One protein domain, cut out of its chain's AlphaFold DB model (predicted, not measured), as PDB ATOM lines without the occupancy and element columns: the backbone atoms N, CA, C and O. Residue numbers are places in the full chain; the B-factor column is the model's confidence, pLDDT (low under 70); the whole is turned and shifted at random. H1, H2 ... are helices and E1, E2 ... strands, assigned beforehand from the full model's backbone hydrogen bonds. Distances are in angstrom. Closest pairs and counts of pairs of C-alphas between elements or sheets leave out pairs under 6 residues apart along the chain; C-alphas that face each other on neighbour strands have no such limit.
ATOM      1  N   ILE A   6     -74.634 -88.184 120.627       72.94
ATOM      2  CA  ILE A   6     -74.475 -88.444 119.197       72.94
ATOM      3  C   ILE A   6     -73.207 -87.755 118.710       72.94
ATOM      4  O   ILE A   6     -73.081 -86.534 118.755       72.94
ATOM      5  N   GLU A   7     -72.295 -88.543 118.147       70.81
ATOM      6  CA  GLU A   7     -71.181 -88.022 117.361       70.81
ATOM      7  C   GLU A   7     -71.644 -87.818 115.913       70.81
ATOM      8  O   GLU A   7     -71.981 -88.766 115.203       70.81
ATOM      9  N   VAL A   8     -71.647 -86.564 115.468       72.94
ATOM     10  CA  VAL A   8     -71.885 -86.183 114.076       72.94
ATOM     11  C   VAL A   8     -70.548 -85.818 113.451       72.94
ATOM     12  O   VAL A   8     -69.772 -85.071 114.031       72.94
ATOM     13  N   ARG A   9     -70.252 -86.340 112.261       67.94
ATOM     14  CA  ARG A   9     -69.034 -85.965 111.525       67.94
ATOM     15  C   ARG A   9     -69.371 -84.977 110.426       67.94
ATOM     16  O   ARG A   9     -69.248 -83.783 110.659       67.94
ATOM     17  N   ASP A  10     -69.895 -85.493 109.319       63.06
ATOM     18  CA  ASP A  10     -70.125 -84.695 108.111       63.06
ATOM     19  C   ASP A  10     -71.626 -84.553 107.841       63.06
ATOM     20  O   ASP A  10     -72.149 -83.458 107.628       63.06
ATOM     21  N   HIS A  11     -72.354 -85.671 107.908       67.12
ATOM     22  CA  HIS A  11     -73.792 -85.724 107.674       67.12
ATOM     23  C   HIS A  11     -74.466 -86.635 108.701       67.12
ATOM     24  O   HIS A  11     -74.064 -87.783 108.885       67.12
ATOM     25  N   LEU A  12     -75.517 -86.132 109.349       72.12
ATOM     26  CA  LEU A  12     -76.383 -86.917 110.224       72.12
ATOM     27  C   LEU A  12     -77.682 -87.244 109.480       72.12
ATOM     28  O   LEU A  12     -78.470 -86.350 109.179       72.12
ATOM     29  N   VAL A  13     -77.923 -88.529 109.217       74.25
ATOM     30  CA  VAL A  13     -79.198 -89.007 108.661       74.25
ATOM     31  C   VAL A  13     -79.981 -89.710 109.766       74.25
ATOM     32  O   VAL A  13     -79.624 -90.803 110.198       74.25
ATOM     33  N   LEU A  14     -81.062 -89.080 110.228       69.06
ATOM     34  CA  LEU A  14     -81.938 -89.633 111.264       69.06
ATOM     35  C   LEU A  14     -83.037 -90.492 110.632       69.06
ATOM     36  O   LEU A  14     -84.025 -89.974 110.103       69.06
ATOM     37  N   VAL A  15     -82.893 -91.814 110.725       75.25
ATOM     38  CA  VAL A  15     -83.913 -92.783 110.295       75.25
ATOM     39  C   VAL A  15     -84.602 -93.374 111.523       75.25
ATOM     40  O   VAL A  15     -83.965 -93.712 112.511       75.25
ATOM     41  N   GLY A  16     -85.925 -93.486 111.471       70.19
ATOM     42  CA  GLY A  16     -86.735 -94.023 112.561       70.19
ATOM     43  C   GLY A  16     -88.214 -93.891 112.241       70.19
ATOM     44  O   GLY A  16     -88.574 -93.151 111.317       70.19
ATOM     45  N   ALA A  17     -89.067 -94.587 112.990       65.81
ATOM     46  CA  ALA A  17     -90.510 -94.428 112.851       65.81
ATOM     47  C   ALA A  17     -90.914 -92.956 113.058       65.81
ATOM     48  O   ALA A  17     -90.184 -92.158 113.657       65.81
ATOM     49  N   ASN A  18     -92.060 -92.567 112.509       65.62
ATOM     50  CA  ASN A  18     -92.635 -91.275 112.868       65.62
ATOM     51  C   ASN A  18     -92.918 -91.285 114.378       65.62
ATOM     52  O   ASN A  18     -93.212 -92.338 114.937       65.62
ATOM     53  N   ASP A  19     -92.760 -90.134 115.029       62.06
ATOM     54  CA  ASP A  19     -92.984 -89.951 116.472       62.06
ATOM     55  C   ASP A  19     -91.938 -90.515 117.455       62.06
ATOM     56  O   ASP A  19     -92.098 -90.415 118.665       62.06
ATOM     57  N   VAL A  20     -90.788 -91.006 116.980       67.81
ATOM     58  CA  VAL A  20     -89.685 -91.434 117.880       67.81
ATOM     59  C   VAL A  20     -88.834 -90.276 118.432       67.81
ATOM     60  O   VAL A  20     -87.808 -90.510 119.063       67.81
ATOM     61  N   GLY A  21     -89.216 -89.020 118.169       69.31
ATOM     62  CA  GLY A  21     -88.490 -87.832 118.645       69.31
ATOM     63  C   GLY A  21     -87.434 -87.258 117.689       69.31
ATOM     64  O   GLY A  21     -86.645 -86.409 118.095       69.31
ATOM     65  N   LYS A  22     -87.419 -87.649 116.404       78.94
ATOM     66  CA  LYS A  22     -86.512 -87.059 115.387       78.94
ATOM     67  C   LYS A  22     -86.685 -85.541 115.265       78.94
ATOM     68  O   LYS A  22     -85.708 -84.801 115.238       78.94
ATOM     69  N   SER A  23     -87.937 -85.082 115.219       76.44
ATOM     70  CA  SER A  23     -88.265 -83.654 115.154       76.44
ATOM     71  C   SER A  23     -87.831 -82.920 116.422       76.44
ATOM     72  O   SER A  23     -87.343 -81.798 116.336       76.44
ATOM     73  N   SER A  24     -87.949 -83.566 117.586       78.62
ATOM     74  CA  SER A  24     -87.492 -83.021 118.865       78.62
ATOM     75  C   SER A  24     -85.975 -82.844 118.885       78.62
ATOM     76  O   SER A  24     -85.499 -81.790 119.287       78.62
ATOM     77  N   LEU A  25     -85.216 -83.810 118.357       80.69
ATOM     78  CA  LEU A  25     -83.759 -83.707 118.231       80.69
ATOM     79  C   LEU A  25     -83.344 -82.550 117.317       80.69
ATOM     80  O   LEU A  25     -82.510 -81.728 117.690       80.69
ATOM     81  N   LEU A  26     -83.953 -82.451 116.133       80.88
ATOM     82  CA  LEU A  26     -83.679 -81.353 115.203       80.88
ATOM     83  C   LEU A  26     -84.043 -79.988 115.802       80.88
ATOM     84  O   LEU A  26     -83.308 -79.020 115.619       80.88
ATOM     85  N   ARG A  27     -85.137 -79.923 116.568       81.44
ATOM     86  CA  ARG A  27     -85.506 -78.736 117.342       81.44
ATOM     87  C   ARG A  27     -84.454 -78.415 118.406       81.44
ATOM     88  O   ARG A  27     -84.089 -77.255 118.520       81.44
ATOM     89  N   CYS A  28     -83.928 -79.395 119.142       82.94
ATOM     90  CA  CYS A  28     -82.848 -79.180 120.113       82.94
ATOM     91  C   CYS A  28     -81.577 -78.618 119.458       82.94
ATOM     92  O   CYS A  28     -80.968 -77.701 120.005       82.94
ATOM     93  N   LEU A  29     -81.208 -79.112 118.272       83.19
ATOM     94  CA  LEU A  29     -80.081 -78.570 117.506       83.19
ATOM     95  C   LEU A  29     -80.325 -77.119 117.089       83.19
ATOM     96  O   LEU A  29     -79.450 -76.271 117.263       83.19
ATOM     97  N   ASP A  30     -81.528 -76.811 116.604       83.88
ATOM     98  CA  ASP A  30     -81.895 -75.441 116.253       83.88
ATOM     99  C   ASP A  30     -81.901 -74.514 117.477       83.88
ATOM    100  O   ASP A  30     -81.372 -73.405 117.421       83.88
ATOM    101  N   LEU A  31     -82.403 -74.986 118.620       84.75
ATOM    102  CA  LEU A  31     -82.364 -74.257 119.889       84.75
ATOM    103  C   LEU A  31     -80.937 -74.031 120.402       84.75
ATOM    104  O   LEU A  31     -80.709 -73.054 121.105       84.75
ATOM    105  N   LEU A  32     -79.970 -74.886 120.079       85.31
ATOM    106  CA  LEU A  32     -78.582 -74.693 120.502       85.31
ATOM    107  C   LEU A  32     -77.818 -73.746 119.568       85.31
ATOM    108  O   LEU A  32     -77.078 -72.883 120.038       85.31
ATOM    109  N   LEU A  33     -77.988 -73.908 118.255       83.12
ATOM    110  CA  LEU A  33     -77.078 -73.339 117.258       83.12
ATOM    111  C   LEU A  33     -77.661 -72.144 116.495       83.12
ATOM    112  O   LEU A  33     -76.897 -71.282 116.075       83.12
ATOM    113  N   GLY A  34     -78.982 -72.080 116.303       79.88
ATOM    114  CA  GLY A  34     -79.608 -71.097 115.406       79.88
ATOM    115  C   GLY A  34     -80.604 -70.153 116.064       79.88
ATOM    116  O   GLY A  34     -80.708 -68.993 115.666       79.88
ATOM    117  N   ALA A  35     -81.335 -70.620 117.076       81.19
ATOM    118  CA  ALA A  35     -82.415 -69.848 117.672       81.19
ATOM    119  C   ALA A  35     -81.880 -68.574 118.341       81.19
ATOM    120  O   ALA A  35     -80.891 -68.617 119.079       81.19
ATOM    121  N   SER A  36     -82.555 -67.447 118.114       78.75
ATOM    122  CA  SER A  36     -82.291 -66.208 118.849       78.75
ATOM    123  C   SER A  36     -82.820 -66.296 120.282       78.75
ATOM    124  O   SER A  36     -83.706 -67.099 120.568       78.75
ATOM    125  N   THR A  37     -82.348 -65.429 121.184       79.44
ATOM    126  CA  THR A  37     -82.845 -65.390 122.570       79.44
ATOM    127  C   THR A  37     -84.368 -65.274 122.625       79.44
ATOM    128  O   THR A  37     -85.008 -66.063 123.304       79.44
ATOM    129  N   ALA A  38     -84.979 -64.389 121.832       76.88
ATOM    130  CA  ALA A  38     -86.438 -64.258 121.778       76.88
ATOM    131  C   ALA A  38     -87.143 -65.546 121.308       76.88
ATOM    132  O   ALA A  38     -88.194 -65.903 121.831       76.88
ATOM    133  N   GLN A  39     -86.554 -66.268 120.347       78.31
ATOM    134  CA  GLN A  39     -87.084 -67.552 119.880       78.31
ATOM    135  C   GLN A  39     -86.925 -68.669 120.913       78.31
ATOM    136  O   GLN A  39     -87.729 -69.594 120.918       78.31
ATOM    137  N   LEU A  40     -85.912 -68.609 121.781       83.69
ATOM    138  CA  LEU A  40     -85.771 -69.561 122.881       83.69
ATOM    139  C   LEU A  40     -86.935 -69.428 123.862       83.69
ATOM    140  O   LEU A  40     -87.597 -70.421 124.138       83.69
ATOM    141  N   TYR A  41     -87.230 -68.202 124.307       80.56
ATOM    142  CA  TYR A  41     -88.332 -67.929 125.238       80.56
ATOM    143  C   TYR A  41     -89.719 -68.192 124.634       80.56
ATOM    144  O   TYR A  41     -90.652 -68.483 125.370       80.56
ATOM    145  N   SER A  42     -89.878 -68.107 123.307       80.31
ATOM    146  CA  SER A  42     -91.157 -68.437 122.661       80.31
ATOM    147  C   SER A  42     -91.337 -69.923 122.363       80.31
ATOM    148  O   SER A  42     -92.462 -70.370 122.146       80.31
ATOM    149  N   ARG A  43     -90.241 -70.686 122.293       79.25
ATOM    150  CA  ARG A  43     -90.282 -72.109 121.947       79.25
ATOM    151  C   ARG A  43     -90.207 -73.003 123.171       79.25
ATOM    152  O   ARG A  43     -90.870 -74.027 123.143       79.25
ATOM    153  N   ILE A  44     -89.421 -72.646 124.185       81.12
ATOM    154  CA  ILE A  44     -89.262 -73.434 125.410       81.12
ATOM    155  C   ILE A  44     -90.323 -72.986 126.414       81.12
ATOM    156  O   ILE A  44     -90.282 -71.849 126.880       81.12
ATOM    157  N   SER A  45     -91.256 -73.876 126.746       77.62
ATOM    158  CA  SER A  45     -92.248 -73.656 127.807       77.62
ATOM    159  C   SER A  45     -91.956 -74.524 129.031       77.62
ATOM    160  O   SER A  45     -91.151 -75.453 128.964       77.62
ATOM    161  N   ALA A  46     -92.626 -74.245 130.154       72.56
ATOM    162  CA  ALA A  46     -92.555 -75.090 131.348       72.56
ATOM    163  C   ALA A  46     -92.978 -76.549 131.061       72.56
ATOM    164  O   ALA A  46     -92.434 -77.468 131.664       72.56
ATOM    165  N   ASP A  47     -93.855 -76.776 130.076       75.88
ATOM    166  CA  ASP A  47     -94.290 -78.119 129.655       75.88
ATOM    167  C   ASP A  47     -93.183 -78.943 128.976       75.88
ATOM    168  O   ASP A  47     -93.257 -80.172 128.933       75.88
ATOM    169  N   ASP A  48     -92.151 -78.289 128.430       74.81
ATOM    170  CA  ASP A  48     -91.006 -78.985 127.831       74.81
ATOM    171  C   ASP A  48     -90.091 -79.611 128.905       74.81
ATOM    172  O   ASP A  48     -89.257 -80.474 128.598       74.81
ATOM    173  N   PHE A  49     -90.239 -79.204 130.171       75.81
ATOM    174  CA  PHE A  49     -89.459 -79.734 131.282       75.81
ATOM    175  C   PHE A  49     -90.039 -81.061 131.746       75.81
ATOM    176  O   PHE A  49     -91.198 -81.182 132.132       75.81
ATOM    177  N   ARG A  50     -89.186 -82.086 131.771       70.94
ATOM    178  CA  ARG A  50     -89.568 -83.394 132.309       70.94
ATOM    179  C   ARG A  50     -89.828 -83.338 133.816       70.94
ATOM    180  O   ARG A  50     -90.677 -84.073 134.310       70.94
ATOM    181  N   ALA A  51     -89.049 -82.527 134.523       73.50
ATOM    182  CA  ALA A  51     -89.185 -82.281 135.944       73.50
ATOM    183  C   ALA A  51     -88.872 -80.792 136.186       73.50
ATOM    184  O   ALA A  51     -87.829 -80.330 135.718       73.50
ATOM    185  N   PRO A  52     -89.765 -80.028 136.840       70.69
ATOM    186  CA  PRO A  52     -89.595 -78.582 137.012       70.69
ATOM    187  C   PRO A  52     -88.418 -78.225 137.932       70.69
ATOM    188  O   PRO A  52     -87.903 -77.116 137.872       70.69
ATOM    189  N   ASP A  53     -87.964 -79.177 138.751       72.62
ATOM    190  CA  ASP A  53     -86.818 -79.060 139.651       72.62
ATOM    191  C   ASP A  53     -85.466 -79.347 138.971       72.62
ATOM    192  O   ASP A  53     -84.415 -79.156 139.587       72.62
ATOM    193  N   GLN A  54     -85.465 -79.797 137.709       78.19
ATOM    194  CA  GLN A  54     -84.248 -80.141 136.973       78.19
ATOM    195  C   GLN A  54     -84.006 -79.191 135.796       78.19
ATOM    196  O   GLN A  54     -84.929 -78.879 135.039       78.19
ATOM    197  N   PRO A  55     -82.751 -78.751 135.584       82.81
ATOM    198  CA  PRO A  55     -82.417 -77.908 134.451       82.81
ATOM    199  C   PRO A  55     -82.552 -78.684 133.140       82.81
ATOM    200  O   PRO A  55     -82.039 -79.793 132.984       82.81
ATOM    201  N   PHE A  56     -83.178 -78.055 132.154       84.12
ATOM    202  CA  PHE A  56     -83.162 -78.510 130.774       84.12
ATOM    203  C   PHE A  56     -81.827 -78.107 130.144       84.12
ATOM    204  O   PHE A  56     -81.585 -76.925 129.885       84.12
ATOM    205  N   VAL A  57     -80.949 -79.085 129.920       85.81
ATOM    206  CA  VAL A  57     -79.603 -78.847 129.385       85.81
ATOM    207  C   VAL A  57     -79.462 -79.457 127.996       85.81
ATOM    208  O   VAL A  57     -79.708 -80.648 127.791       85.81
ATOM    209  N   ILE A  58     -79.021 -78.635 127.046       86.50
ATOM    210  CA  ILE A  58     -78.574 -79.050 125.718       86.50
ATOM    211  C   ILE A  58     -77.115 -78.628 125.579       86.50
ATOM    212  O   ILE A  58     -76.797 -77.452 125.737       86.50
ATOM    213  N   GLU A  59     -76.230 -79.561 125.252       85.56
ATOM    214  CA  GLU A  59     -74.810 -79.275 125.068       85.56
ATOM    215  C   GLU A  59     -74.313 -79.863 123.750       85.56
ATOM    216  O   GLU A  59     -74.618 -81.000 123.403       85.56
ATOM    217  N   GLY A  60     -73.538 -79.068 123.014       83.75
ATOM    218  CA  GLY A  60     -72.884 -79.494 121.788       83.75
ATOM    219  C   GLY A  60     -71.431 -79.061 121.778       83.75
ATOM    220  O   GLY A  60     -71.126 -77.894 122.024       83.75
ATOM    221  N   THR A  61     -70.539 -80.003 121.474       83.00
ATOM    222  CA  THR A  61     -69.124 -79.707 121.250       83.00
ATOM    223  C   THR A  61     -68.880 -79.606 119.756       83.00
ATOM    224  O   THR A  61     -69.091 -80.576 119.028       83.00
ATOM    225  N   LEU A  62     -68.426 -78.442 119.309       80.62
ATOM    226  CA  LEU A  62     -67.889 -78.238 117.971       80.62
ATOM    227  C   LEU A  62     -66.370 -78.445 118.002       80.62
ATOM    228  O   LEU A  62     -65.718 -78.096 118.989       80.62
ATOM    229  N   ALA A  63     -65.818 -78.993 116.927       75.25
ATOM    230  CA  ALA A  63     -64.383 -79.062 116.674       75.25
ATOM    231  C   ALA A  63     -64.075 -78.495 115.275       75.25
ATOM    232  O   ALA A  63     -64.988 -78.120 114.541       75.25
ATOM    233  N   ASP A  64     -62.786 -78.421 114.931       71.69
ATOM    234  CA  ASP A  64     -62.288 -78.047 113.599       71.69
ATOM    235  C   ASP A  64     -62.692 -76.629 113.133       71.69
ATOM    236  O   ASP A  64     -63.361 -76.424 112.121       71.69
ATOM    237  N   PHE A  65     -62.233 -75.613 113.873       75.69
ATOM    238  CA  PHE A  65     -62.514 -74.196 113.595       75.69
ATOM    239  C   PHE A  65     -61.649 -73.603 112.481       75.69
ATOM    240  O   PHE A  65     -60.421 -73.757 112.474       75.69
ATOM    241  N   THR A  66     -62.274 -72.808 111.610       75.06
ATOM    242  CA  THR A  66     -61.549 -71.939 110.674       75.06
ATOM    243  C   THR A  66     -60.985 -70.710 111.394       75.06
ATOM    244  O   THR A  66     -61.394 -70.383 112.507       75.06
ATOM    245  N   ASP A  67     -60.054 -69.984 110.773       74.06
ATOM    246  CA  ASP A  67     -59.485 -68.774 111.391       74.06
ATOM    247  C   ASP A  67     -60.525 -67.658 111.596       74.06
ATOM    248  O   ASP A  67     -60.401 -66.858 112.521       74.06
ATOM    249  N   VAL A  68     -61.595 -67.649 110.793       72.69
ATOM    250  CA  VAL A  68     -62.745 -66.750 110.981       72.69
ATOM    251  C   VAL A  68     -63.533 -67.133 112.235       72.69
ATOM    252  O   VAL A  68     -63.898 -66.259 113.019       72.69
ATOM    253  N   ASP A  69     -63.742 -68.429 112.471       73.50
ATOM    254  CA  ASP A  69     -64.433 -68.916 113.671       73.50
ATOM    255  C   ASP A  69     -63.593 -68.660 114.931       73.50
ATOM    256  O   ASP A  69     -64.122 -68.234 115.956       73.50
ATOM    257  N   LYS A  70     -62.266 -68.822 114.843       75.56
ATOM    258  CA  LYS A  70     -61.346 -68.478 115.940       75.56
ATOM    259  C   LYS A  70     -61.395 -66.996 116.308       75.56
ATOM    260  O   LYS A  70     -61.267 -66.661 117.479       75.56
ATOM    261  N   ALA A  71     -61.603 -66.115 115.329       77.94
ATOM    262  CA  ALA A  71     -61.769 -64.687 115.581       77.94
ATOM    263  C   ALA A  71     -63.115 -64.350 116.251       77.94
ATOM    264  O   ALA A  71     -63.197 -63.376 116.996       77.94
ATOM    265  N   LEU A  72     -64.163 -65.146 116.004       77.38
ATOM    266  CA  LEU A  72     -65.484 -64.986 116.625       77.38
ATOM    267  C   LEU A  72     -65.543 -65.530 118.060       77.38
ATOM    268  O   LEU A  72     -66.286 -65.000 118.892       77.38
ATOM    269  N   PHE A  73     -64.757 -66.568 118.350       77.44
ATOM    270  CA  PHE A  73     -64.719 -67.253 119.645       77.44
ATOM    271  C   PHE A  73     -63.302 -67.291 120.251       77.44
ATOM    272  O   PHE A  73     -62.774 -68.377 120.506       77.44
ATOM    273  N   PRO A  74     -62.651 -66.133 120.471       74.38
ATOM    274  CA  PRO A  74     -61.263 -66.099 120.925       74.38
ATOM    275  C   PRO A  74     -61.090 -66.612 122.361       74.38
ATOM    276  O   PRO A  74     -60.080 -67.246 122.655       74.38
ATOM    277  N   ASP A  75     -62.071 -66.370 123.237       75.44
ATOM    278  CA  ASP A  75     -62.007 -66.728 124.662       75.44
ATOM    279  C   ASP A  75     -62.764 -68.027 124.981       75.44
ATOM    280  O   ASP A  75     -62.622 -68.592 126.068       75.44
ATOM    281  N   GLU A  76     -63.627 -68.466 124.062       79.19
ATOM    282  CA  GLU A  76     -64.516 -69.613 124.238       79.19
ATOM    283  C   GLU A  76     -63.962 -70.917 123.652       79.19
ATOM    284  O   GLU A  76     -64.357 -71.995 124.102       79.19
ATOM    285  N   ILE A  77     -63.056 -70.847 122.671       77.00
ATOM    286  CA  ILE A  77     -62.402 -72.038 122.123       77.00
ATOM    287  C   ILE A  77     -61.344 -72.530 123.106       77.00
ATOM    288  O   ILE A  77     -60.322 -71.884 123.339       77.00
ATOM    289  N   HIS A  78     -61.564 -73.727 123.636       75.88
ATOM    290  CA  HIS A  78     -60.598 -74.395 124.483       75.88
ATOM    291  C   HIS A  78     -59.592 -75.168 123.627       75.88
ATOM    292  O   HIS A  78     -59.970 -76.003 122.800       75.88
ATOM    293  N   VAL A  79     -58.302 -74.918 123.841       71.00
ATOM    294  CA  VAL A  79     -57.207 -75.677 123.225       71.00
ATOM    295  C   VAL A  79     -56.590 -76.549 124.308       71.00
ATOM    296  O   VAL A  79     -55.957 -76.034 125.227       71.00
ATOM    297  N   ASP A  80     -56.788 -77.865 124.215       66.69
ATOM    298  CA  ASP A  80     -56.141 -78.798 125.138       66.69
ATOM    299  C   ASP A  80     -54.633 -78.867 124.814       66.69
ATOM    300  O   ASP A  80     -54.271 -79.273 123.701       66.69
ATOM    301  N   PRO A  81     -53.741 -78.505 125.761       59.81
ATOM    302  CA  PRO A  81     -52.295 -78.503 125.542       59.81
ATOM    303  C   PRO A  81     -51.706 -79.900 125.286       59.81
ATOM    304  O   PRO A  81     -50.580 -79.992 124.804       59.81
ATOM    305  N   ASN A  82     -52.437 -80.980 125.589       58.31
ATOM    306  CA  ASN A  82     -51.935 -82.351 125.474       58.31
ATOM    307  C   ASN A  82     -52.440 -83.108 124.239       58.31
ATOM    308  O   ASN A  82     -51.754 -84.015 123.769       58.31
ATOM    309  N   THR A  83     -53.628 -82.783 123.720       56.31
ATOM    310  CA  THR A  83     -54.248 -83.542 122.614       56.31
ATOM    311  C   THR A  83     -54.367 -82.762 121.307       56.31
ATOM    312  O   THR A  83     -54.460 -83.394 120.255       56.31
ATOM    313  N   ASN A  84     -54.260 -81.427 121.337       53.66
ATOM    314  CA  ASN A  84     -54.193 -80.532 120.176       53.66
ATOM    315  C   ASN A  84     -55.481 -80.263 119.342       53.66
ATOM    316  O   ASN A  84     -55.373 -79.429 118.441       53.66
ATOM    317  N   PRO A  85     -56.698 -80.831 119.561       65.56
ATOM    318  CA  PRO A  85     -57.887 -80.279 118.923       65.56
ATOM    319  C   PRO A  85     -58.415 -79.096 119.737       65.56
ATOM    320  O   PRO A  85     -58.667 -79.192 120.941       65.56
ATOM    321  N   SER A  86     -58.627 -77.977 119.055       73.31
ATOM    322  CA  SER A  86     -59.468 -76.901 119.556       73.31
ATOM    323  C   SER A  86     -60.921 -77.379 119.605       73.31
ATOM    324  O   SER A  86     -61.430 -77.945 118.636       73.31
ATOM    325  N   ARG A  87     -61.599 -77.155 120.733       79.56
ATOM    326  CA  ARG A  87     -63.010 -77.510 120.932       79.56
ATOM    327  C   ARG A  87     -63.792 -76.333 121.506       79.56
ATOM    328  O   ARG A  87     -63.299 -75.623 122.377       79.56
ATOM    329  N   LEU A  88     -65.009 -76.134 121.016       82.31
ATOM    330  CA  LEU A  88     -65.958 -75.147 121.529       82.31
ATOM    331  C   LEU A  88     -67.154 -75.907 122.075       82.31
ATOM    332  O   LEU A  88     -67.894 -76.533 121.318       82.31
ATOM    333  N   VAL A  89     -67.346 -75.848 123.384       84.12
ATOM    334  CA  VAL A  89     -68.544 -76.391 124.020       84.12
ATOM    335  C   VAL A  89     -69.562 -75.271 124.123       84.12
ATOM    336  O   VAL A  89     -69.289 -74.240 124.730       84.12
ATOM    337  N   ILE A  90     -70.740 -75.470 123.539       85.75
ATOM    338  CA  ILE A  90     -71.888 -74.581 123.705       85.75
ATOM    339  C   ILE A  90     -72.903 -75.308 124.567       85.75
ATOM    340  O   ILE A  90     -73.315 -76.419 124.235       85.75
ATOM    341  N   ARG A  91     -73.333 -74.662 125.650       87.69
ATOM    342  CA  ARG A  91     -74.359 -75.169 126.552       87.69
ATOM    343  C   ARG A  91     -75.535 -74.205 126.594       87.69
ATOM    344  O   ARG A  91     -75.380 -73.023 126.887       87.69
ATOM    345  N   LEU A  92     -76.716 -74.726 126.302       87.69
ATOM    346  CA  LEU A  92     -77.991 -74.090 126.579       87.69
ATOM    347  C   LEU A  92     -78.550 -74.705 127.862       87.69
ATOM    348  O   LEU A  92     -78.799 -75.907 127.908       87.69
ATOM    349  N   THR A  93     -78.768 -73.873 128.871       87.31
ATOM    350  CA  THR A  93     -79.408 -74.259 130.126       87.31
ATOM    351  C   THR A  93     -80.681 -73.446 130.284       87.31
ATOM    352  O   THR A  93     -80.627 -72.214 130.292       87.31
ATOM    353  N   ALA A  94     -81.811 -74.131 130.421       86.38
ATOM    354  CA  ALA A  94     -83.069 -73.532 130.831       86.38
ATOM    355  C   ALA A  94     -83.480 -74.078 132.205       86.38
ATOM    356  O   ALA A  94     -83.315 -75.266 132.475       86.38
ATOM    357  N   THR A  95     -83.989 -73.215 133.077       85.38
ATOM    358  CA  THR A  95     -84.492 -73.555 134.418       85.38
ATOM    359  C   THR A  95     -85.831 -72.876 134.635       85.38
ATOM    360  O   THR A  95     -86.006 -71.748 134.180       85.38
ATOM    361  N   VAL A  96     -86.751 -73.522 135.339       83.38
ATOM    362  CA  VAL A  96     -88.024 -72.912 135.737       83.38
ATOM    363  C   VAL A  96     -87.887 -72.417 137.174       83.38
ATOM    364  O   VAL A  96     -87.349 -73.135 138.016       83.38
ATOM    365  N   ASP A  97     -88.297 -71.180 137.441       80.38
ATOM    366  CA  ASP A  97     -88.350 -70.643 138.803       80.38
ATOM    367  C   ASP A  97     -89.673 -70.993 139.517       80.38
ATOM    368  O   ASP A  97     -90.589 -71.578 138.939       80.38
ATOM    369  N   GLU A  98     -89.787 -70.620 140.794       75.94
ATOM    370  CA  GLU A  98     -91.002 -70.841 141.598       75.94
ATOM    371  C   GLU A  98     -92.242 -70.097 141.060       75.94
ATOM    372  O   GLU A  98     -93.365 -70.443 141.419       75.94
ATOM    373  N   ASN A  99     -92.057 -69.100 140.187       75.31
ATOM    374  CA  ASN A  99     -93.119 -68.335 139.532       75.31
ATOM    375  C   ASN A  99     -93.439 -68.865 138.121       75.31
ATOM    376  O   ASN A  99     -94.021 -68.132 137.320       75.31
ATOM    377  N   GLU A 100     -93.012 -70.088 137.787       72.69
ATOM    378  CA  GLU A 100     -93.138 -70.699 136.454       72.69
ATOM    379  C   GLU A 100     -92.450 -69.896 135.329       72.69
ATOM    380  O   GLU A 100     -92.703 -70.094 134.138       72.69
ATOM    381  N   THR A 101     -91.533 -68.996 135.687       78.81
ATOM    382  CA  THR A 101     -90.745 -68.222 134.732       78.81
ATOM    383  C   THR A 101     -89.559 -69.055 134.272       78.81
ATOM    384  O   THR A 101     -88.696 -69.457 135.053       78.81
ATOM    385  N   VAL A 102     -89.498 -69.305 132.966       81.75
ATOM    386  CA  VAL A 102     -88.383 -70.021 132.346       81.75
ATOM    387  C   VAL A 102     -87.212 -69.057 132.190       81.75
ATOM    388  O   VAL A 102     -87.308 -68.098 131.437       81.75
ATOM    389  N   VAL A 103     -86.091 -69.314 132.854       84.75
ATOM    390  CA  VAL A 103     -84.829 -68.590 132.662       84.75
ATOM    391  C   VAL A 103     -83.955 -69.391 131.712       84.75
ATOM    392  O   VAL A 103     -83.620 -70.540 131.996       84.75
ATOM    393  N   ILE A 104     -83.569 -68.791 130.585       87.06
ATOM    394  CA  ILE A 104     -82.780 -69.459 129.542       87.06
ATOM    395  C   ILE A 104     -81.447 -68.742 129.366       87.06
ATOM    396  O   ILE A 104     -81.400 -67.535 129.119       87.06
ATOM    397  N   SER A 105     -80.362 -69.508 129.423       86.69
ATOM    398  CA  SER A 105     -79.000 -69.039 129.182       86.69
ATOM    399  C   SER A 105     -78.304 -69.920 128.147       86.69
ATOM    400  O   SER A 105     -78.473 -71.138 128.130       86.69
ATOM    401  N   ARG A 106     -77.527 -69.296 127.256       86.69
ATOM    402  CA  ARG A 106     -76.644 -69.995 126.316       86.69
ATOM    403  C   ARG A 106     -75.224 -69.498 126.527       86.69
ATOM    404  O   ARG A 106     -74.950 -68.344 126.212       86.69
ATOM    405  N   SER A 107     -74.344 -70.337 127.047       86.12
ATOM    406  CA  SER A 107     -72.967 -69.971 127.379       86.12
ATOM    407  C   SER A 107     -71.982 -71.038 126.912       86.12
ATOM    408  O   SER A 107     -72.362 -72.168 126.596       86.12
ATOM    409  N   ALA A 108     -70.705 -70.669 126.844       84.44
ATOM    410  CA  ALA A 108     -69.616 -71.612 126.635       84.44
ATOM    411  C   ALA A 108     -68.990 -71.942 128.002       84.44
ATOM    412  O   ALA A 108     -68.256 -71.109 128.534       84.44
ATOM    413  N   PRO A 109     -69.281 -73.107 128.611       79.12
ATOM    414  CA  PRO A 109     -68.830 -73.422 129.971       79.12
ATOM    415  C   PRO A 109     -67.308 -73.565 130.087       79.12
ATOM    416  O   PRO A 109     -66.763 -73.427 131.176       79.12
ATOM    417  N   GLU A 110     -66.628 -73.847 128.978       74.88
ATOM    418  CA  GLU A 110     -65.166 -73.957 128.919       74.88
ATOM    419  C   GLU A 110     -64.480 -72.652 128.515       74.88
ATOM    420  O   GLU A 110     -63.253 -72.558 128.570       74.88
ATOM    421  N   GLY A 111     -65.270 -71.647 128.130       65.44
ATOM    422  CA  GLY A 111     -64.777 -70.306 127.888       65.44
ATOM    423  C   GLY A 111     -64.485 -69.604 129.204       65.44
ATOM    424  O   GLY A 111     -65.288 -69.646 130.136       65.44
ATOM    425  N   GLY A 112     -63.355 -68.902 129.277       60.34
ATOM    426  CA  GLY A 112     -62.909 -68.226 130.503       60.34
ATOM    427  C   GLY A 112     -63.819 -67.084 130.981       60.34
ATOM    428  O   GLY A 112     -63.583 -66.506 132.037       60.34
ATOM    429  N   THR A 113     -64.854 -66.740 130.210       66.81
ATOM    430  CA  THR A 113     -65.723 -65.581 130.435       66.81
ATOM    431  C   THR A 113     -67.051 -65.921 131.109       66.81
ATOM    432  O   THR A 113     -67.660 -65.027 131.692       66.81
ATOM    433  N   GLY A 114     -67.541 -67.167 131.015       67.75
ATOM    434  CA  GLY A 114     -68.854 -67.569 131.552       67.75
ATOM    435  C   GLY A 114     -70.049 -66.755 131.023       67.75
ATOM    436  O   GLY A 114     -71.144 -66.825 131.581       67.75
ATOM    437  N   ARG A 115     -69.845 -65.956 129.966       78.44
ATOM    438  CA  ARG A 115     -70.832 -65.014 129.434       78.44
ATOM    439  C   ARG A 115     -71.864 -65.711 128.556       78.44
ATOM    440  O   ARG A 115     -71.613 -66.778 127.992       78.44
ATOM    441  N   GLN A 116     -73.014 -65.062 128.395       81.38
ATOM    442  CA  GLN A 116     -73.971 -65.453 127.369       81.38
ATOM    443  C   GLN A 116     -73.375 -65.194 125.978       81.38
ATOM    444  O   GLN A 116     -72.764 -64.147 125.754       81.38
ATOM    445  N   LEU A 117     -73.561 -66.136 125.052       81.94
ATOM    446  CA  LEU A 117     -73.108 -65.988 123.671       81.94
ATOM    447  C   LEU A 117     -73.795 -64.791 123.010       81.94
ATOM    448  O   LEU A 117     -75.015 -64.621 123.110       81.94
ATOM    449  N   SER A 118     -73.007 -63.971 122.320       80.44
ATOM    450  CA  SER A 118     -73.525 -62.801 121.618       80.44
ATOM    451  C   SER A 118     -74.354 -63.210 120.397       80.44
ATOM    452  O   SER A 118     -74.229 -64.312 119.856       80.44
ATOM    453  N   ARG A 119     -75.207 -62.296 119.923       76.56
ATOM    454  CA  ARG A 119     -75.996 -62.525 118.705       76.56
ATOM    455  C   ARG A 119     -75.098 -62.807 117.498       76.56
ATOM    456  O   ARG A 119     -75.414 -63.701 116.720       76.56
ATOM    457  N   ASP A 120     -73.988 -62.084 117.372       77.00
ATOM    458  CA  ASP A 120     -73.049 -62.241 116.258       77.00
ATOM    459  C   ASP A 120     -72.308 -63.577 116.324       77.00
ATOM    460  O   ASP A 120     -72.119 -64.218 115.296       77.00
ATOM    461  N   GLN A 121     -71.974 -64.051 117.528       79.56
ATOM    462  CA  GLN A 121     -71.405 -65.383 117.739       79.56
ATOM    463  C   GLN A 121     -72.384 -66.484 117.311       79.56
ATOM    464  O   GLN A 121     -72.018 -67.382 116.557       79.56
ATOM    465  N   VAL A 122     -73.651 -66.392 117.728       81.31
ATOM    466  CA  VAL A 122     -74.694 -67.357 117.336       81.31
ATOM    467  C   VAL A 122     -74.936 -67.341 115.825       81.31
ATOM    468  O   VAL A 122     -75.016 -68.399 115.206       81.31
ATOM    469  N   LEU A 123     -75.011 -66.159 115.206       75.50
ATOM    470  CA  LEU A 123     -75.139 -66.038 113.750       75.50
ATOM    471  C   LEU A 123     -73.891 -66.554 113.016       75.50
ATOM    472  O   LEU A 123     -74.017 -67.156 111.950       75.50
ATOM    473  N   GLY A 124     -72.707 -66.363 113.600       72.69
ATOM    474  CA  GLY A 124     -71.419 -66.814 113.077       72.69
ATOM    475  C   GLY A 124     -71.309 -68.333 112.932       72.69
ATOM    476  O   GLY A 124     -70.731 -68.809 111.953       72.69
ATOM    477  N   LEU A 125     -71.970 -69.099 113.814       77.12
ATOM    478  CA  LEU A 125     -72.084 -70.562 113.684       77.12
ATOM    479  C   LEU A 125     -72.694 -70.966 112.330       77.12
ATOM    480  O   LEU A 125     -72.369 -72.021 111.783       77.12
ATOM    481  N   GLY A 126     -73.532 -70.103 111.742       70.12
ATOM    482  CA  GLY A 126     -74.087 -70.281 110.402       70.12
ATOM    483  C   GLY A 126     -75.091 -71.428 110.298       70.12
ATOM    484  O   GLY A 126     -75.332 -71.935 109.201       70.12
ATOM    485  N   TRP A 127     -75.675 -71.847 111.423       79.75
ATOM    486  CA  TRP A 127     -76.732 -72.849 111.433       79.75
ATOM    487  C   TRP A 127     -77.985 -72.301 110.750       79.75
ATOM    488  O   TRP A 127     -78.522 -71.260 111.132       79.75
ATOM    489  N   LYS A 128     -78.463 -73.019 109.736       71.94
ATOM    490  CA  LYS A 128     -79.730 -72.731 109.063       71.94
ATOM    491  C   LYS A 128     -80.634 -73.941 109.199       71.94
ATOM    492  O   LYS A 128     -80.432 -74.949 108.526       71.94
ATOM    493  N   PHE A 129     -81.632 -73.833 110.067       70.19
ATOM    494  CA  PHE A 129     -82.654 -74.859 110.186       70.19
ATOM    495  C   PHE A 129     -83.690 -74.714 109.072       70.19
ATOM    496  O   PHE A 129     -84.386 -73.704 108.974       70.19
ATOM    497  N   LEU A 130     -83.799 -75.747 108.240       65.25
ATOM    498  CA  LEU A 130     -84.829 -75.866 107.215       65.25
ATOM    499  C   LEU A 130     -85.867 -76.881 107.699       65.25
ATOM    500  O   LEU A 130     -85.640 -78.090 107.647       65.25
ATOM    501  N   SER A 131     -86.999 -76.391 108.211       58.44
ATOM    502  CA  SER A 131     -88.100 -77.266 108.624       58.44
ATOM    503  C   SER A 131     -88.810 -77.856 107.407       58.44
ATOM    504  O   SER A 131     -89.079 -77.151 106.438       58.44
ATOM    505  N   ALA A 132     -89.240 -79.115 107.503       55.09
ATOM    506  CA  ALA A 132     -90.124 -79.733 106.514       55.09
ATOM    507  C   ALA A 132     -91.509 -79.050 106.423       55.09
ATOM    508  O   ALA A 132     -92.210 -79.216 105.428       55.09
ATOM    509  N   THR A 133     -91.905 -78.290 107.452       49.56
ATOM    510  CA  THR A 133     -93.148 -77.498 107.490       49.56
ATOM    511  C   THR A 133     -92.958 -76.029 107.134       49.56
ATOM    512  O   THR A 133     -93.952 -75.305 107.076       49.56
ATOM    513  N   ALA A 134     -91.721 -75.572 106.889       47.25
ATOM    514  CA  ALA A 134     -91.504 -74.246 106.334       47.25
ATOM    515  C   ALA A 134     -92.135 -74.256 104.943       47.25
ATOM    516  O   ALA A 134     -91.654 -74.924 104.026       47.25
ATOM    517  N   GLN A 135     -93.291 -73.611 104.824       41.66
ATOM    518  CA  GLN A 135     -93.898 -73.384 103.531       41.66
ATOM    519  C   GLN A 135     -92.827 -72.786 102.625       41.66
ATOM    520  O   GLN A 135     -92.140 -71.851 103.029       41.66
ATOM    521  N   THR A 136     -92.695 -73.406 101.455       40.69
ATOM    522  CA  THR A 136     -91.768 -73.100 100.362       40.69
ATOM    523  C   THR A 136     -90.713 -74.186 100.149       40.69
ATOM    524  O   THR A 136     -89.573 -74.173 100.606       40.69
ATOM    525  N   TRP A 199     -68.053 -79.113 107.926       32.47
ATOM    526  CA  TRP A 199     -68.493 -79.965 109.037       32.47
ATOM    527  C   TRP A 199     -67.577 -81.167 109.169       32.47
ATOM    528  O   TRP A 199     -67.794 -82.183 108.522       32.47
ATOM    529  N   HIS A 200     -66.542 -81.023 109.992       35.06
ATOM    530  CA  HIS A 200     -65.803 -82.154 110.516       35.06
ATOM    531  C   HIS A 200     -65.885 -82.091 112.045       35.06
ATOM    532  O   HIS A 200     -65.405 -81.175 112.694       35.06
ATOM    533  N   ARG A 201     -66.587 -83.086 112.594       31.97
ATOM    534  CA  ARG A 201     -66.624 -83.499 114.005       31.97
ATOM    535  C   ARG A 201     -67.341 -82.575 115.004       31.97
ATOM    536  O   ARG A 201     -66.811 -81.621 115.558       31.97
ATOM    537  N   MET A 202     -68.553 -82.992 115.343       31.58
ATOM    538  CA  MET A 202     -69.366 -82.513 116.448       31.58
ATOM    539  C   MET A 202     -69.626 -83.699 117.394       31.58
ATOM    540  O   MET A 202     -70.305 -84.654 117.027       31.58
ATOM    541  N   THR A 203     -69.057 -83.686 118.598       35.09
ATOM    542  CA  THR A 203     -69.355 -84.678 119.655       35.09
ATOM    543  C   THR A 203     -70.336 -84.064 120.651       35.09
ATOM    544  O   THR A 203     -70.116 -82.955 121.134       35.09
ATOM    545  N   TRP A 204     -71.443 -84.737 120.947       34.09
ATOM    546  CA  TRP A 204     -72.601 -84.112 121.590       34.09
ATOM    547  C   TRP A 204     -72.945 -84.813 122.907       34.09
ATOM    548  O   TRP A 204     -73.730 -85.747 122.914       34.09
ATOM    549  N   ARG A 205     -72.387 -84.376 124.043       29.55
ATOM    550  CA  ARG A 205     -72.730 -84.943 125.361       29.55
ATOM    551  C   ARG A 205     -73.947 -84.235 125.947       29.55
ATOM    552  O   ARG A 205     -73.830 -83.104 126.397       29.55
ATOM    553  N   SER A 206     -75.091 -84.908 126.021       29.83
ATOM    554  CA  SER A 206     -76.164 -84.508 126.942       29.83
ATOM    555  C   SER A 206     -75.945 -85.190 128.298       29.83
ATOM    556  O   SER A 206     -75.624 -86.375 128.361       29.83
TER     557      SER A 206
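Overview. This is residues 6 to 136 and 199 to 206 of the 213 residues of the protein "ATPase_AAA_core domain-containing protein" of Cutibacterium acnes JCM 18918 (UniProt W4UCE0). A twisted antiparallel sheet of five strands has its two short strands, E1 and E5, at one side and the long hairpin of E3 and E4 at the other; H1 crosses one face, and no named helix covers the opposite face. H2 grazes the sheet by E4, while the small helices H3 and H4 meet off the sheet, and residues 15 to 21 of the link before H1 stick out. The printed part has 139 residues, with four named helices and five named strands in the order E1 H1 H2 E2 H3 E3 E4 H4 E5; the sheet's order is E1 E5 E2 E3 E4. The class is mixed, helices and strands, with 62 residues, under half, in named elements. The whole is compact, with a radius of gyration of the C-alphas of 15.8 A and spans of 42 by 37 by 29 A.

Along the chain. E1, residues 6 to 8, begins at C-alpha 6 (-74.475, -88.444, 119.197). H1, residues 22 to 33, is 16.8 A long, and H2 is residues 37 to 43. E2, residues 56 to 63, measures 23.5 A, and H3 is residues 67 to 72. E3, residues 86 to 96, starts at C-alpha 86 (-59.468, -76.901, 119.556) and measures 33.1 A; E4, residues 102 to 107, measures 16.2 A. H4 is residues 119 to 124, and E5, residues 202 to 204, ends at C-alpha 204 (-72.601, -84.112, 121.590).

Arrangement. In the sheet, E1 and E4 are edge strands. Between the neighbour strands E1 and E5, N 8 and O 202 are within hydrogen-bond range at 2.8 A, and between the neighbour strands E5 and E2, N 61 and O 203 are within hydrogen-bond range at 3.0 A. E2 and E3 have N 58 and O 92 at 2.9 A; the hairpin E3 and E4 has N 93 and O 105 at 2.8 A. E1, H1, H2 and E2 form a split strand-helix-strand unit, two strands running the same way with E5 between them, and its crossover is right-handed. H1 is on the sheet at a height of 10.4 A, over E3 and only just over E2, where 3 of its C-alphas fall; on the local plane it runs across the strands, at 75 degrees to E3. Its closest C-alphas to E3 are Leu 32 and Leu 92, 6.1 A. H2 only grazes the sheet, with residues 37 to 41. H3 and H4 are not on the sheet; they only just touch, with 3 pairs of C-alphas within 8 A, the closest being Leu 72 and Gln 121 at 6.0 A. In H1, H2, H3 and H4 every O i to N i+4 pair is within hydrogen-bond range.

Size, cuts and confidence. The C-alphas farthest apart, of Asn 82 and Gln 135, are 48.2 A apart. Residues 137 to 198 are not printed, and C-alphas 136 and 199 are 25.8 A apart across this cut. The links E1 to H1, H2 to E2, H3 to E3 and E4 to H4 are long. The mean pLDDT of the printed part is 72.7; 34 residues are under 70, among them 80 to 85, 130 to 136 and 199 to 206.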